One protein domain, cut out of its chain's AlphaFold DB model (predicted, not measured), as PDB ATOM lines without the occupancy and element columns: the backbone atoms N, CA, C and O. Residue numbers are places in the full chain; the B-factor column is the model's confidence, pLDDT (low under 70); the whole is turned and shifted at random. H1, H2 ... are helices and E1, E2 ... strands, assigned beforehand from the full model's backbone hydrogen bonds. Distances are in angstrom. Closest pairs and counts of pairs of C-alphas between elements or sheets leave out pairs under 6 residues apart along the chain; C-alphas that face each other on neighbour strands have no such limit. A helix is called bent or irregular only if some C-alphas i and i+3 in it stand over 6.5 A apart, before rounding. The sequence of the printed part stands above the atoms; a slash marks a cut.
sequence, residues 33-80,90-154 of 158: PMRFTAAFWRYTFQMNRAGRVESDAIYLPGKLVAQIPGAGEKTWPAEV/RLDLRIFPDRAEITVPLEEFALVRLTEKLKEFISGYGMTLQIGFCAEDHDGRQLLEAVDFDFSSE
ATOM      1  N   PRO A  33     141.672 138.700 134.518       83.94
ATOM      2  CA  PRO A  33     142.274 139.195 133.294       83.94
ATOM      3  C   PRO A  33     143.137 138.096 132.670       83.94
ATOM      4  O   PRO A  33     144.010 137.511 133.320       83.94
ATOM      5  N   MET A  34     142.896 137.837 131.391       86.31
ATOM      6  CA  MET A  34     143.605 136.848 130.596       86.31
ATOM      7  C   MET A  34     144.143 137.480 129.310       86.31
ATOM      8  O   MET A  34     143.552 138.396 128.734       86.31
ATOM      9  N   ARG A  35     145.291 136.982 128.852       87.31
ATOM     10  CA  ARG A  35     145.956 137.410 127.624       87.31
ATOM     11  C   ARG A  35     146.327 136.201 126.787       87.31
ATOM     12  O   ARG A  35     147.173 135.400 127.179       87.31
ATOM     13  N   PHE A  36     145.713 136.086 125.622       86.88
ATOM     14  CA  PHE A  36     146.105 135.117 124.613       86.88
ATOM     15  C   PHE A  36     147.170 135.716 123.694       86.88
ATOM     16  O   PHE A  36     147.085 136.884 123.321       86.88
ATOM     17  N   THR A  37     148.167 134.918 123.324       86.19
ATOM     18  CA  THR A  37     149.253 135.309 122.420       86.19
ATOM     19  C   THR A  37     149.471 134.245 121.351       86.19
ATOM     20  O   THR A  37     149.578 133.060 121.674       86.19
ATOM     21  N   ALA A  38     149.556 134.654 120.086       84.88
ATOM     22  CA  ALA A  38     149.864 133.773 118.960       84.88
ATOM     23  C   ALA A  38     150.876 134.420 118.011       84.88
ATOM     24  O   ALA A  38     150.693 135.551 117.570       84.88
ATOM     25  N   ALA A  39     151.921 133.668 117.665       78.12
ATOM     26  CA  ALA A  39     152.941 134.067 116.688       78.12
ATOM     27  C   ALA A  39     152.744 133.394 115.316       78.12
ATOM     28  O   ALA A  39     153.410 133.731 114.342       78.12
ATOM     29  N   PHE A  40     151.823 132.433 115.225       75.94
ATOM     30  CA  PHE A  40     151.550 131.677 114.008       75.94
ATOM     31  C   PHE A  40     150.052 131.487 113.828       75.94
ATOM     32  O   PHE A  40     149.284 131.491 114.791       75.94
ATOM     33  N   TRP A  41     149.642 131.271 112.583       80.81
ATOM     34  CA  TRP A  41     148.260 130.970 112.252       80.81
ATOM     35  C   TRP A  41     148.161 130.103 111.002       80.81
ATOM     36  O   TRP A  41     149.088 130.036 110.197       80.81
ATOM     37  N   ARG A  42     147.022 129.429 110.840       80.62
ATOM     38  CA  ARG A  42     146.702 128.604 109.672       80.62
ATOM     39  C   ARG A  42     145.339 128.986 109.105       80.62
ATOM     40  O   ARG A  42     144.365 129.117 109.846       80.62
ATOM     41  N   TYR A  43     145.274 129.143 107.787       80.31
ATOM     42  CA  TYR A  43     144.021 129.260 107.046       80.31
ATOM     43  C   TYR A  43     143.613 127.888 106.527       80.31
ATOM     44  O   TYR A  43     144.428 127.184 105.931       80.31
ATOM     45  N   THR A  44     142.349 127.528 106.690       81.00
ATOM     46  CA  THR A  44     141.778 126.332 106.072       81.00
ATOM     47  C   THR A  44     140.494 126.701 105.358       81.00
ATOM     48  O   THR A  44     139.744 127.566 105.810       81.00
ATOM     49  N   PHE A  45     140.233 126.045 104.236       82.69
ATOM     50  CA  PHE A  45     138.966 126.162 103.536       82.69
ATOM     51  C   PHE A  45     138.578 124.807 102.955       82.69
ATOM     52  O   PHE A  45     139.431 124.004 102.581       82.69
ATOM     53  N   GLN A  46     137.278 124.563 102.872       82.00
ATOM     54  CA  GLN A  46     136.705 123.409 102.198       82.00
ATOM     55  C   GLN A  46     135.968 123.888 100.957       82.00
ATOM     56  O   GLN A  46     135.234 124.874 101.001       82.00
ATOM     57  N   MET A  47     136.177 123.197  99.839       83.06
ATOM     58  CA  MET A  47     135.467 123.452  98.590       83.06
ATOM     59  C   MET A  47     134.411 122.376  98.372       83.06
ATOM     60  O   MET A  47     134.670 121.191  98.585       83.06
ATOM     61  N   ASN A  48     133.240 122.780  97.895       86.25
ATOM     62  CA  ASN A  48     132.227 121.838  97.449       86.25
ATOM     63  C   ASN A  48     132.543 121.305  96.039       86.25
ATOM     64  O   ASN A  48     133.436 121.789  95.341       86.25
ATOM     65  N   ARG A  49     131.747 120.334  95.573       86.19
ATOM     66  CA  ARG A  49     131.887 119.740  94.227       86.19
ATOM     67  C   ARG A  49     131.730 120.739  93.071       86.19
ATOM     68  O   ARG A  49     132.127 120.425  91.958       86.19
ATOM     69  N   ALA A  50     131.162 121.921  93.320       86.69
ATOM     70  CA  ALA A  50     130.992 122.990  92.337       86.69
ATOM     71  C   ALA A  50     132.150 124.010  92.345       86.69
ATOM     72  O   ALA A  50     132.043 125.058  91.709       86.69
ATOM     73  N   GLY A  51     133.229 123.747  93.094       80.56
ATOM     74  CA  GLY A  51     134.382 124.643  93.206       80.56
ATOM     75  C   GLY A  51     134.109 125.915  94.015       80.56
ATOM     76  O   GLY A  51     134.900 126.854  93.969       80.56
ATOM     77  N   ARG A  52     132.993 125.978  94.754       80.56
ATOM     78  CA  ARG A  52     132.685 127.096  95.655       80.56
ATOM     79  C   ARG A  52     133.199 126.776  97.054       80.56
ATOM     80  O   ARG A  52     133.063 125.645  97.517       80.56
ATOM     81  N   VAL A  53     133.744 127.780  97.739       79.50
ATOM     82  CA  VAL A  53     134.126 127.657  99.153       79.50
ATOM     83  C   VAL A  53     132.869 127.353  99.965       79.50
ATOM     84  O   VAL A  53     131.913 128.126  99.931       79.50
ATOM     85  N   GLU A  54     132.851 126.230 100.668       80.00
ATOM     86  CA  GLU A  54     131.762 125.783 101.542       80.00
ATOM     87  C   GLU A  54     131.982 126.282 102.971       80.00
ATOM     88  O   GLU A  54     131.078 126.858 103.567       80.00
ATOM     89  N   SER A  55     133.216 126.166 103.457       76.81
ATOM     90  CA  SER A  55     133.641 126.584 104.792       76.81
ATOM     91  C   SER A  55     135.034 127.197 104.721       76.81
ATOM     92  O   SER A  55     135.867 126.744 103.933       76.81
ATOM     93  N   ASP A  56     135.289 128.218 105.528       83.12
ATOM     94  CA  ASP A  56     136.604 128.807 105.731       83.12
ATOM     95  C   ASP A  56     136.824 129.176 107.202       83.12
ATOM     96  O   ASP A  56     135.965 129.761 107.869       83.12
ATOM     97  N   ALA A  57     137.997 128.798 107.708       82.50
ATOM     98  CA  ALA A  57     138.368 128.938 109.105       82.50
ATOM     99  C   ALA A  57     139.822 129.387 109.250       82.50
ATOM    100  O   ALA A  57     140.709 128.954 108.508       82.50
ATOM    101  N   ILE A  58     140.061 130.240 110.240       83.50
ATOM    102  CA  ILE A  58     141.394 130.636 110.689       83.50
ATOM    103  C   ILE A  58     141.623 130.007 112.056       83.50
ATOM    104  O   ILE A  58     140.767 130.128 112.930       83.50
ATOM    105  N   TYR A  59     142.782 129.384 112.244       85.44
ATOM    106  CA  TYR A  59     143.217 128.909 113.550       85.44
ATOM    107  C   TYR A  59     144.516 129.590 113.950       85.44
ATOM    108  O   TYR A  59     145.451 129.692 113.155       85.44
ATOM    109  N   LEU A  60     144.573 130.009 115.200       86.94
ATOM    110  CA  LEU A  60     145.669 130.732 115.820       86.94
ATOM    111  C   LEU A  60     146.090 129.916 117.046       86.94
ATOM    112  O   LEU A  60     145.496 130.085 118.110       86.94
ATOM    113  N   PRO A  61     147.033 128.967 116.916       88.62
ATOM    114  CA  PRO A  61     147.593 128.273 118.066       88.62
ATOM    115  C   PRO A  61     148.510 129.216 118.849       88.62
ATOM    116  O   PRO A  61     149.292 129.977 118.276       88.62
ATOM    117  N   GLY A  62     148.432 129.153 120.172       88.69
ATOM    118  CA  GLY A  62     149.108 130.104 121.032       88.69
ATOM    119  C   GLY A  62     149.135 129.700 122.498       88.69
ATOM    120  O   GLY A  62     148.987 128.530 122.863       88.69
ATOM    121  N   LYS A  63     149.358 130.697 123.348       89.88
ATOM    122  CA  LYS A  63     149.396 130.549 124.803       89.88
ATOM    123  C   LYS A  63     148.456 131.552 125.445       89.88
ATOM    124  O   LYS A  63     148.450 132.720 125.064       89.88
ATOM    125  N   LEU A  64     147.699 131.093 126.429       87.94
ATOM    126  CA  LEU A  64     146.883 131.921 127.301       87.94
ATOM    127  C   LEU A  64     147.610 132.117 128.626       87.94
ATOM    128  O   LEU A  64     147.993 131.135 129.256       87.94
ATOM    129  N   VAL A  65     147.768 133.363 129.051       89.12
ATOM    130  CA  VAL A  65     148.315 133.737 130.356       89.12
ATOM    131  C   VAL A  65     147.207 134.390 131.173       89.12
ATOM    132  O   VAL A  65     146.515 135.264 130.657       89.12
ATOM    133  N   ALA A  66     147.029 133.990 132.430       87.19
ATOM    134  CA  ALA A  66     146.094 134.636 133.348       87.19
ATOM    135  C   ALA A  66     146.761 134.955 134.684       87.19
ATOM    136  O   ALA A  66     147.557 134.166 135.197       87.19
ATOM    137  N   GLN A  67     146.385 136.095 135.263       84.12
ATOM    138  CA  GLN A  67     146.827 136.514 136.589       84.12
ATOM    139  C   GLN A  67     145.731 136.192 137.609       84.12
ATOM    140  O   GLN A  67     144.832 137.001 137.835       84.12
ATOM    141  N   ILE A  68     145.787 135.008 138.222       83.12
ATOM    142  CA  ILE A  68     144.741 134.567 139.150       83.12
ATOM    143  C   ILE A  68     145.034 135.116 140.555       83.12
ATOM    144  O   ILE A  68     146.119 134.857 141.098       83.12
ATOM    145  N   PRO A  69     144.084 135.832 141.189       78.00
ATOM    146  CA  PRO A  69     144.228 136.283 142.569       78.00
ATOM    147  C   PRO A  69     144.561 135.120 143.514       78.00
ATOM    148  O   PRO A  69     143.895 134.090 143.515       78.00
ATOM    149  N   GLY A  70     145.629 135.256 144.301       81.00
ATOM    150  CA  GLY A  70     146.061 134.244 145.276       81.00
ATOM    151  C   GLY A  70     146.813 133.031 144.706       81.00
ATOM    152  O   GLY A  70     147.567 132.408 145.447       81.00
ATOM    153  N   ALA A  71     146.681 132.720 143.411       78.69
ATOM    154  CA  ALA A  71     147.380 131.598 142.768       78.69
ATOM    155  C   ALA A  71     148.562 132.019 141.873       78.69
ATOM    156  O   ALA A  71     149.366 131.168 141.498       78.69
ATOM    157  N   GLY A  72     148.682 133.311 141.551       83.88
ATOM    158  CA  GLY A  72     149.763 133.850 140.725       83.88
ATOM    159  C   GLY A  72     149.500 133.730 139.222       83.88
ATOM    160  O   GLY A  72     148.362 133.559 138.780       83.88
ATOM    161  N   GLU A  73     150.564 133.864 138.431       89.00
ATOM    162  CA  GLU A  73     150.500 133.728 136.974       89.00
ATOM    163  C   GLU A  73     150.347 132.252 136.582       89.00
ATOM    164  O   GLU A  73     151.087 131.385 137.056       89.00
ATOM    165  N   LYS A  74     149.392 131.957 135.696       87.50
ATOM    166  CA  LYS A  74     149.245 130.640 135.063       87.50
ATOM    167  C   LYS A  74     149.282 130.771 133.548       87.50
ATOM    168  O   LYS A  74     148.787 131.744 132.987       87.50
ATOM    169  N   THR A  75     149.855 129.766 132.886       88.94
ATOM    170  CA  THR A  75     149.942 129.694 131.423       88.94
ATOM    171  C   THR A  75     149.395 128.367 130.910       88.94
ATOM    172  O   THR A  75     149.748 127.310 131.435       88.94
ATOM    173  N   TRP A  76     148.593 128.417 129.846       88.00
ATOM    174  CA  TRP A  76     148.043 127.241 129.172       88.00
ATOM    175  C   TRP A  76     148.240 127.302 127.658       88.00
ATOM    176  O   TRP A  76     148.193 128.389 127.076       88.00
ATOM    177  N   PRO A  77     148.418 126.151 126.988       88.81
ATOM    178  CA  PRO A  77     148.258 126.081 125.543       88.81
ATOM    179  C   PRO A  77     146.804 126.382 125.167       88.81
ATOM    180  O   PRO A  77     145.871 125.856 125.779       88.81
ATOM    181  N   ALA A  78     146.606 127.217 124.151       88.31
ATOM    182  CA  ALA A  78     145.277 127.582 123.680       88.31
ATOM    183  C   ALA A  78     145.242 127.753 122.156       88.31
ATOM    184  O   ALA A  78     146.271 127.981 121.522       88.31
ATOM    185  N   GLU A  79     144.062 127.643 121.556       87.75
ATOM    186  CA  GLU A  79     143.845 127.895 120.130       87.75
ATOM    187  C   GLU A  79     142.628 128.792 119.943       87.75
ATOM    188  O   GLU A  79     141.544 128.491 120.438       87.75
ATOM    189  N   VAL A  80     142.800 129.877 119.194       85.19
ATOM    190  CA  VAL A  80     141.687 130.703 118.726       85.19
ATOM    191  C   VAL A  80     141.242 130.215 117.357       85.19
ATOM    192  O   VAL A  80     142.053 130.086 116.443       85.19
ATOM    193  N   ARG A  90     131.458 134.290 115.330       72.12
ATOM    194  CA  ARG A  90     132.089 134.052 116.635       72.12
ATOM    195  C   ARG A  90     133.571 133.734 116.526       72.12
ATOM    196  O   ARG A  90     134.030 133.129 115.556       72.12
ATOM    197  N   LEU A  91     134.283 134.115 117.574       75.38
ATOM    198  CA  LEU A  91     135.634 133.682 117.870       75.38
ATOM    199  C   LEU A  91     135.564 132.695 119.030       75.38
ATOM    200  O   LEU A  91     135.054 133.027 120.094       75.38
ATOM    201  N   ASP A  92     136.065 131.484 118.816       82.25
ATOM    202  CA  ASP A  92     136.112 130.442 119.839       82.25
ATOM    203  C   ASP A  92     137.568 130.252 120.284       82.25
ATOM    204  O   ASP A  92     138.414 129.804 119.510       82.25
ATOM    205  N   LEU A  93     137.875 130.605 121.530       82.12
ATOM    206  CA  LEU A  93     139.151 130.335 122.183       82.12
ATOM    207  C   LEU A  93     139.033 129.040 122.989       82.12
ATOM    208  O   LEU A  93     138.261 128.952 123.940       82.12
ATOM    209  N   ARG A  94     139.832 128.039 122.632       83.38
ATOM    210  CA  ARG A  94     139.888 126.743 123.313       83.38
ATOM    211  C   ARG A  94     141.149 126.635 124.143       83.38
ATOM    212  O   ARG A  94     142.239 126.871 123.628       83.38
ATOM    213  N   ILE A  95     141.003 126.250 125.406       81.75
ATOM    214  CA  ILE A  95     142.107 126.097 126.357       81.75
ATOM    215  C   ILE A  95     142.343 124.604 126.605       81.75
ATOM    216  O   ILE A  95     141.456 123.897 127.083       81.75
ATOM    217  N   PHE A  96     143.545 124.122 126.290       79.56
ATOM    218  CA  PHE A  96     143.896 122.704 126.361       79.56
ATOM    219  C   PHE A  96     144.538 122.328 127.711       79.56
ATOM    220  O   PHE A  96     145.193 123.169 128.337       79.56
ATOM    221  N   PRO A  97     144.433 121.057 128.150       60.69
ATOM    222  CA  PRO A  97     143.782 119.931 127.464       60.69
ATOM    223  C   PRO A  97     142.254 119.850 127.617       60.69
ATOM    224  O   PRO A  97     141.625 119.394 126.677       60.69
ATOM    225  N   ASP A  98     141.659 120.336 128.710       63.72
ATOM    226  CA  ASP A  98     140.229 120.104 129.008       63.72
ATOM    227  C   ASP A  98     139.540 121.292 129.714       63.72
ATOM    228  O   ASP A  98     138.513 121.111 130.359       63.72
ATOM    229  N   ARG A  99     140.113 122.505 129.671       59.31
ATOM    230  CA  ARG A  99     139.717 123.561 130.621       59.31
ATOM    231  C   ARG A  99     138.482 124.345 130.207       59.31
ATOM    232  O   ARG A  99     137.501 124.313 130.918       59.31
ATOM    233  N   ALA A 100     138.480 125.062 129.089       68.75
ATOM    234  CA  ALA A 100     137.326 125.904 128.765       68.75
ATOM    235  C   ALA A 100     137.273 126.283 127.285       68.75
ATOM    236  O   ALA A 100     138.300 126.360 126.601       68.75
ATOM    237  N   GLU A 101     136.052 126.533 126.804       76.25
ATOM    238  CA  GLU A 101     135.779 127.152 125.506       76.25
ATOM    239  C   GLU A 101     135.184 128.540 125.752       76.25
ATOM    240  O   GLU A 101     134.077 128.689 126.270       76.25
ATOM    241  N   ILE A 102     135.937 129.569 125.393       74.25
ATOM    242  CA  ILE A 102     135.529 130.960 125.516       74.25
ATOM    243  C   ILE A 102     135.047 131.410 124.144       74.25
ATOM    244  O   ILE A 102     135.829 131.517 123.202       74.25
ATOM    245  N   THR A 103     133.748 131.657 124.024       76.00
ATOM    246  CA  THR A 103     133.140 132.183 122.807       76.00
ATOM    247  C   THR A 103     133.005 133.695 122.930       76.00
ATOM    248  O   THR A 103     132.468 134.214 123.903       76.00
ATOM    249  N   VAL A 104     133.447 134.412 121.910       69.62
ATOM    250  CA  VAL A 104     133.311 135.861 121.794       69.62
ATOM    251  C   VAL A 104     132.445 136.124 120.562       69.62
ATOM    252  O   VAL A 104     132.839 135.719 119.462       69.62
ATOM    253  N   PRO A 105     131.267 136.753 120.693       65.44
ATOM    254  CA  PRO A 105     130.543 137.246 119.540       65.44
ATOM    255  C   PRO A 105     131.340 138.409 118.944       65.44
ATOM    256  O   PRO A 105     131.695 139.362 119.635       65.44
ATOM    257  N   LEU A 106     131.654 138.320 117.658       67.50
ATOM    258  CA  LEU A 106     132.266 139.398 116.900       67.50
ATOM    259  C   LEU A 106     131.190 140.091 116.076       67.50
ATOM    260  O   LEU A 106     130.415 139.462 115.359       67.50
ATOM    261  N   GLU A 107     131.187 141.415 116.124       68.50
ATOM    262  CA  GLU A 107     130.457 142.196 115.136       68.50
ATOM    263  C   GLU A 107     131.121 142.056 113.758       68.50
ATOM    264  O   GLU A 107     132.340 141.887 113.646       68.50
ATOM    265  N   GLU A 108     130.333 142.173 112.687       67.75
ATOM    266  CA  GLU A 108     130.814 142.024 111.305       67.75
ATOM    267  C   GLU A 108     132.001 142.952 111.004       67.75
ATOM    268  O   GLU A 108     133.006 142.532 110.429       67.75
ATOM    269  N   PHE A 109     131.940 144.195 111.488       67.94
ATOM    270  CA  PHE A 109     133.020 145.167 111.336       67.94
ATOM    271  C   PHE A 109     134.309 144.750 112.064       67.94
ATOM    272  O   PHE A 109     135.407 144.883 111.514       67.94
ATOM    273  N   ALA A 110     134.194 144.197 113.277       66.75
ATOM    274  CA  ALA A 110     135.337 143.700 114.041       66.75
ATOM    275  C   ALA A 110     136.000 142.506 113.338       66.75
ATOM    276  O   ALA A 110     137.227 142.439 113.264       66.75
ATOM    277  N   LEU A 111     135.204 141.609 112.742       70.44
ATOM    278  CA  LEU A 111     135.708 140.470 111.973       70.44
ATOM    279  C   LEU A 111     136.456 140.903 110.703       70.44
ATOM    280  O   LEU A 111     137.510 140.339 110.387       70.44
ATOM    281  N   VAL A 112     135.929 141.892 109.974       71.31
ATOM    282  CA  VAL A 112     136.591 142.448 108.782       71.31
ATOM    283  C   VAL A 112     137.934 143.057 109.171       71.31
ATOM    284  O   VAL A 112     138.956 142.656 108.616       71.31
ATOM    285  N   ARG A 113     137.957 143.922 110.192       73.94
ATOM    286  CA  ARG A 113     139.187 144.557 110.685       73.94
ATOM    287  C   ARG A 113     140.214 143.531 111.171       73.94
ATOM    288  O   ARG A 113     141.392 143.641 110.838       73.94
ATOM    289  N   LEU A 114     139.777 142.513 111.916       74.00
ATOM    290  CA  LEU A 114     140.632 141.415 112.370       74.00
ATOM    291  C   LEU A 114     141.216 140.643 111.182       74.00
ATOM    292  O   LEU A 114     142.407 140.358 111.149       74.00
ATOM    293  N   THR A 115     140.396 140.348 110.172       72.25
ATOM    294  CA  THR A 115     140.834 139.649 108.957       72.25
ATOM    295  C   THR A 115     141.825 140.481 108.144       72.25
ATOM    296  O   THR A 115     142.780 139.925 107.604       72.25
ATOM    297  N   GLU A 116     141.616 141.791 108.028       74.81
ATOM    298  CA  GLU A 116     142.546 142.700 107.351       74.81
ATOM    299  C   GLU A 116     143.887 142.765 108.081       74.81
ATOM    300  O   GLU A 116     144.930 142.569 107.457       74.81
ATOM    301  N   LYS A 117     143.870 142.903 109.410       71.31
ATOM    302  CA  LYS A 117     145.085 142.879 110.235       71.31
ATOM    303  C   LYS A 117     145.805 141.533 110.185       71.31
ATOM    304  O   LYS A 117     147.026 141.493 110.094       71.31
ATOM    305  N   LEU A 118     145.067 140.424 110.144       71.25
ATOM    306  CA  LEU A 118     145.646 139.097 109.934       71.25
ATOM    307  C   LEU A 118     146.255 138.936 108.537       71.25
ATOM    308  O   LEU A 118     147.223 138.202 108.397       71.25
ATOM    309  N   LYS A 119     145.739 139.605 107.498       67.75
ATOM    310  CA  LYS A 119     146.390 139.625 106.175       67.75
ATOM    311  C   LYS A 119     147.684 140.433 106.200       67.75
ATOM    312  O   LYS A 119     148.670 139.984 105.624       67.75
ATOM    313  N   GLU A 120     147.699 141.575 106.888       64.38
ATOM    314  CA  GLU A 120     148.926 142.348 107.134       64.38
ATOM    315  C   GLU A 120     149.960 141.498 107.896       64.38
ATOM    316  O   GLU A 120     151.128 141.468 107.516       64.38
ATOM    317  N   PHE A 121     149.520 140.698 108.873       63.03
ATOM    318  CA  PHE A 121     150.349 139.742 109.615       63.03
ATOM    319  C   PHE A 121     151.041 138.698 108.710       63.03
ATOM    320  O   PHE A 121     152.179 138.319 108.978       63.03
ATOM    321  N   ILE A 122     150.407 138.250 107.610       56.88
ATOM    322  CA  ILE A 122     151.013 137.305 106.634       56.88
ATOM    323  C   ILE A 122     152.242 137.908 105.954       56.88
ATOM    324  O   ILE A 122     153.123 137.170 105.522       56.88
ATOM    325  N   SER A 123     152.317 139.236 105.836       55.19
ATOM    326  CA  SER A 123     153.307 139.889 104.974       55.19
ATOM    327  C   SER A 123     154.761 139.862 105.488       55.19
ATOM    328  O   SER A 123     155.633 140.419 104.831       55.19
ATOM    329  N   GLY A 124     155.051 139.132 106.578       52.03
ATOM    330  CA  GLY A 124     156.410 138.664 106.897       52.03
ATOM    331  C   GLY A 124     157.160 139.409 108.004       52.03
ATOM    332  O   GLY A 124     158.357 139.196 108.153       52.03
ATOM    333  N   TYR A 125     156.489 140.235 108.811       55.62
ATOM    334  CA  TYR A 125     157.145 141.080 109.827       55.62
ATOM    335  C   TYR A 125     157.275 140.467 111.234       55.62
ATOM    336  O   TYR A 125     157.434 141.209 112.196       55.62
ATOM    337  N   GLY A 126     157.188 139.139 111.396       59.56
ATOM    338  CA  GLY A 126     157.380 138.507 112.717       59.56
ATOM    339  C   GLY A 126     156.456 139.076 113.804       59.56
ATOM    340  O   GLY A 126     156.887 139.366 114.917       59.56
ATOM    341  N   MET A 127     155.193 139.328 113.456       67.88
ATOM    342  CA  MET A 127     154.232 139.929 114.377       67.88
ATOM    343  C   MET A 127     153.686 138.888 115.361       67.88
ATOM    344  O   MET A 127     153.617 137.699 115.063       67.88
ATOM    345  N   THR A 128     153.257 139.345 116.534       75.38
ATOM    346  CA  THR A 128     152.531 138.568 117.538       75.38
ATOM    347  C   THR A 128     151.138 139.166 117.704       75.38
ATOM    348  O   THR A 128     150.986 140.361 117.965       75.38
ATOM    349  N   LEU A 129     150.109 138.332 117.552       79.31
ATOM    350  CA  LEU A 129     148.741 138.676 117.922       79.31
ATOM    351  C   LEU A 129     148.605 138.549 119.436       79.31
ATOM    352  O   LEU A 129     148.926 137.499 119.994       79.31
ATOM    353  N   GLN A 130     148.073 139.583 120.074       81.75
ATOM    354  CA  GLN A 130     147.672 139.563 121.469       81.75
ATOM    355  C   GLN A 130     146.172 139.826 121.575       81.75
ATOM    356  O   GLN A 130     145.623 140.692 120.899       81.75
ATOM    357  N   ILE A 131     145.498 139.057 122.422       80.62
ATOM    358  CA  ILE A 131     144.071 139.210 122.685       80.62
ATOM    359  C   ILE A 131     143.889 139.315 124.195       80.62
ATOM    360  O   ILE A 131     144.169 138.357 124.919       80.62
ATOM    361  N   GLY A 132     143.458 140.481 124.669       79.81
ATOM    362  CA  GLY A 132     143.179 140.753 126.075       79.81
ATOM    363  C   GLY A 132     141.688 140.656 126.374       79.81
ATOM    364  O   GLY A 132     140.870 141.241 125.668       79.81
ATOM    365  N   PHE A 133     141.322 139.929 127.427       80.81
ATOM    366  CA  PHE A 133     139.933 139.812 127.870       80.81
ATOM    367  C   PHE A 133     139.848 139.453 129.355       80.81
ATOM    368  O   PHE A 133     140.843 139.064 129.961       80.81
ATOM    369  N   CYS A 134     138.661 139.567 129.951       78.94
ATOM    370  CA  CYS A 134     138.421 139.137 131.329       78.94
ATOM    371  C   CYS A 134     137.353 138.041 131.349       78.94
ATOM    372  O   CYS A 134     136.259 138.265 130.834       78.94
ATOM    373  N   ALA A 135     137.660 136.890 131.945       79.94
ATOM    374  CA  ALA A 135     136.776 135.722 132.019       79.94
ATOM    375  C   ALA A 135     136.783 135.122 133.431       79.94
ATOM    376  O   ALA A 135     137.692 135.390 134.213       79.94
ATOM    377  N   GLU A 136     135.787 134.320 133.777       80.50
ATOM    378  CA  GLU A 136     135.750 133.603 135.055       80.50
ATOM    379  C   GLU A 136     136.715 132.399 135.027       80.50
ATOM    380  O   GLU A 136     136.910 131.765 133.987       80.50
ATOM    381  N   ASP A 137     137.341 132.066 136.161       71.81
ATOM    382  CA  ASP A 137     138.237 130.899 136.293       71.81
ATOM    383  C   ASP A 137     137.419 129.628 136.584       71.81
ATOM    384  O   ASP A 137     137.411 129.118 137.704       71.81
ATOM    385  N   HIS A 138     136.670 129.146 135.587       71.50
ATOM    386  CA  HIS A 138     135.912 127.896 135.682       71.50
ATOM    387  C   HIS A 138     135.979 127.074 134.388       71.50
ATOM    388  O   HIS A 138     136.108 127.617 133.288       71.50
ATOM    389  N   ASP A 139     135.805 125.753 134.511       65.25
ATOM    390  CA  ASP A 139     136.022 124.797 133.414       65.25
ATOM    391  C   ASP A 139     134.831 124.679 132.424       65.25
ATOM    392  O   ASP A 139     134.464 123.604 131.950       65.25
ATOM    393  N   GLY A 140     134.136 125.787 132.157       69.88
ATOM    394  CA  GLY A 140     132.868 125.806 131.415       69.88
ATOM    395  C   GLY A 140     132.903 126.712 130.191       69.88
ATOM    396  O   GLY A 140     133.811 127.523 130.019       69.88
ATOM    397  N   ARG A 141     131.882 126.595 129.333       71.31
ATOM    398  CA  ARG A 141     131.732 127.507 128.196       71.31
ATOM    399  C   ARG A 141     131.317 128.890 128.685       71.31
ATOM    400  O   ARG A 141     130.310 129.001 129.379       71.31
ATOM    401  N   GLN A 142     132.034 129.922 128.254       73.44
ATOM    402  CA  GLN A 142     131.751 131.309 128.626       73.44
ATOM    403  C   GLN A 142     131.548 132.178 127.389       73.44
ATOM    404  O   GLN A 142     132.210 131.977 126.370       73.44
ATOM    405  N   LEU A 143     130.620 133.133 127.480       70.62
ATOM    406  CA  LEU A 143     130.408 134.158 126.463       70.62
ATOM    407  C   LEU A 143     131.020 135.468 126.958       70.62
ATOM    408  O   LEU A 143     130.635 135.954 128.018       70.62
ATOM    409  N   LEU A 144     131.946 136.046 126.197       70.56
ATOM    410  CA  LEU A 144     132.531 137.344 126.534       70.56
ATOM    411  C   LEU A 144     131.929 138.450 125.685       70.56
ATOM    412  O   LEU A 144     131.809 138.299 124.479       70.56
ATOM    413  N   GLU A 145     131.601 139.577 126.308       57.78
ATOM    414  CA  GLU A 145     131.010 140.732 125.618       57.78
ATOM    415  C   GLU A 145     132.060 141.669 125.007       57.78
ATOM    416  O   GLU A 145     131.762 142.392 124.061       57.78
ATOM    417  N   ALA A 146     133.287 141.669 125.534       59.84
ATOM    418  CA  ALA A 146     134.337 142.585 125.107       59.84
ATOM    419  C   ALA A 146     135.705 141.903 125.084       59.84
ATOM    420  O   ALA A 146     136.101 141.234 126.042       59.84
ATOM    421  N   VAL A 147     136.426 142.114 123.984       67.88
ATOM    422  CA  VAL A 147     137.768 141.587 123.746       67.88
ATOM    423  C   VAL A 147     138.597 142.643 123.029       67.88
ATOM    424  O   VAL A 147     138.154 143.210 122.029       67.88
ATOM    425  N   ASP A 148     139.793 142.898 123.546       70.81
ATOM    426  CA  ASP A 148     140.756 143.829 122.968       70.81
ATOM    427  C   ASP A 148     141.775 143.061 122.117       70.81
ATOM    428  O   ASP A 148     142.332 142.054 122.562       70.81
ATOM    429  N   PHE A 149     141.987 143.510 120.879       72.62
ATOM    430  CA  PHE A 149     142.923 142.900 119.936       72.62
ATOM    431  C   PHE A 149     144.085 143.851 119.693       72.62
ATOM    432  O   PHE A 149     143.893 144.931 119.128       72.62
ATOM    433  N   ASP A 150     145.286 143.400 120.025       75.44
ATOM    434  CA  ASP A 150     146.521 144.127 119.784       75.44
ATOM    435  C   ASP A 150     147.461 143.322 118.878       75.44
ATOM    436  O   ASP A 150     147.524 142.091 118.923       75.44
ATOM    437  N   PHE A 151     148.184 144.030 118.017       70.12
ATOM    438  CA  PHE A 151     149.158 143.447 117.103       70.12
ATOM    439  C   PHE A 151     150.485 144.158 117.319       70.12
ATOM    440  O   PHE A 151     150.637 145.323 116.957       70.12
ATOM    441  N   SER A 152     151.462 143.439 117.860       67.44
ATOM    442  CA  SER A 152     152.816 143.954 118.054       67.44
ATOM    443  C   SER A 152     153.778 143.251 117.104       67.44
ATOM    444  O   SER A 152     153.725 142.037 116.938       67.44
ATOM    445  N   SER A 153     154.662 144.001 116.451       60.06
ATOM    446  CA  SER A 153     155.888 143.435 115.886       60.06
ATOM    447  C   SER A 153     156.948 143.450 116.978       60.06
ATOM    448  O   SER A 153     157.078 144.467 117.669       60.06
ATOM    449  N   GLU A 154     157.736 142.383 117.130       56.47
ATOM    450  CA  GLU A 154     159.013 142.548 117.824       56.47
ATOM    451  C   GLU A 154     159.768 143.655 117.084       56.47
ATOM    452  O   GLU A 154     159.968 143.581 115.869       56.47
TER     453      GLU A 154
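AT A GLANCE: This is residues 33 to 80 and 90 to 154 of the 158 residues of an uncharacterized protein of Alphaproteobacteria bacterium (UniProt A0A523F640). One twisted sheet folds round on itself into a loose, partly closed barrel, with E5 and E6 coming round towards E7 and helix H1 over one end. Long, bent E3 makes the length, with the E2 and E3 hairpin at one end and the E3 and E4 turn at the other. The printed part has 113 residues with eight named strands and one named helix, H1, which comes between E6 and E7 along the chain; the class of the domain is mostly strand, and each pair of neighbour strands in its branched sheet is antiparallel. It is compact, with a radius of gyration of the C-alphas of 15.2 A, and spans 55 by 33 by 26 A.

IN THESE COORDINATES: Find C-alpha 53 at (134.126, 127.657, 99.153); from there E3, residues 53 to 68, runs 42.0 A and bends by 53 degrees at residue 62. Beside it look for E1, 33 to 38, E2, 42 to 47, and E4, 72 to 80, which bends by 63 degrees at residue 77. Further on come E5, 90 to 95, E6, 100 to 105, H1, 108 to 122, 21.3 A long, E7, 127 to 135, 25.2 A, and E8, 148 to 153, ending at C-alpha 153, (155.888, 143.435, 115.886).

HOW THE PARTS SIT: E2, E3 and E4 form a meander, each strand the antiparallel neighbour of the one before: see N 44 and O 57, 2.8 A, and N 64 and O 76, 2.8 A. E1 and E2 lie on one side of E3, E4 on the other; N 35 and O 65 are 2.8 A apart. E3 lies on one side of E1 and E7 on the other side, with N 36 and O 131 at 2.8 A; E7 forms a hairpin with its antiparallel neighbour, edge strand E8, with N 130 and O 150 at 2.8 A. E3 lies on one side of E4 and E5 on the other side, with N 79 and O 94 at 2.9 A; E5 forms a hairpin with its antiparallel neighbour, edge strand E6, with N 93 and O 102 at 2.8 A. E6 and E7 are only just apart, 8.2 A at the closest. Residues 102 to 103 of E6 pair, parallel, with residues 142 to 143. H1 is on the sheet at a height of 8.0 A, near E8; its closest C-alphas to E7 are Phe 121 and Met 127, 6.1 A. Every O i to N i+4 pair in H1 is within hydrogen-bond range.

THE WHOLE: The farthest C-alphas, Ala 50 and Gly 70, are 56.2 A apart. Residues 81 to 89 are not printed; C-alphas 80 and 90 are 10.4 A apart across the cut. The link E7 to E8 is long, 12 residues. Mean pLDDT of the printed part is 76.2; 28 residues are under 70, among them 104 to 110 and 119 to 127.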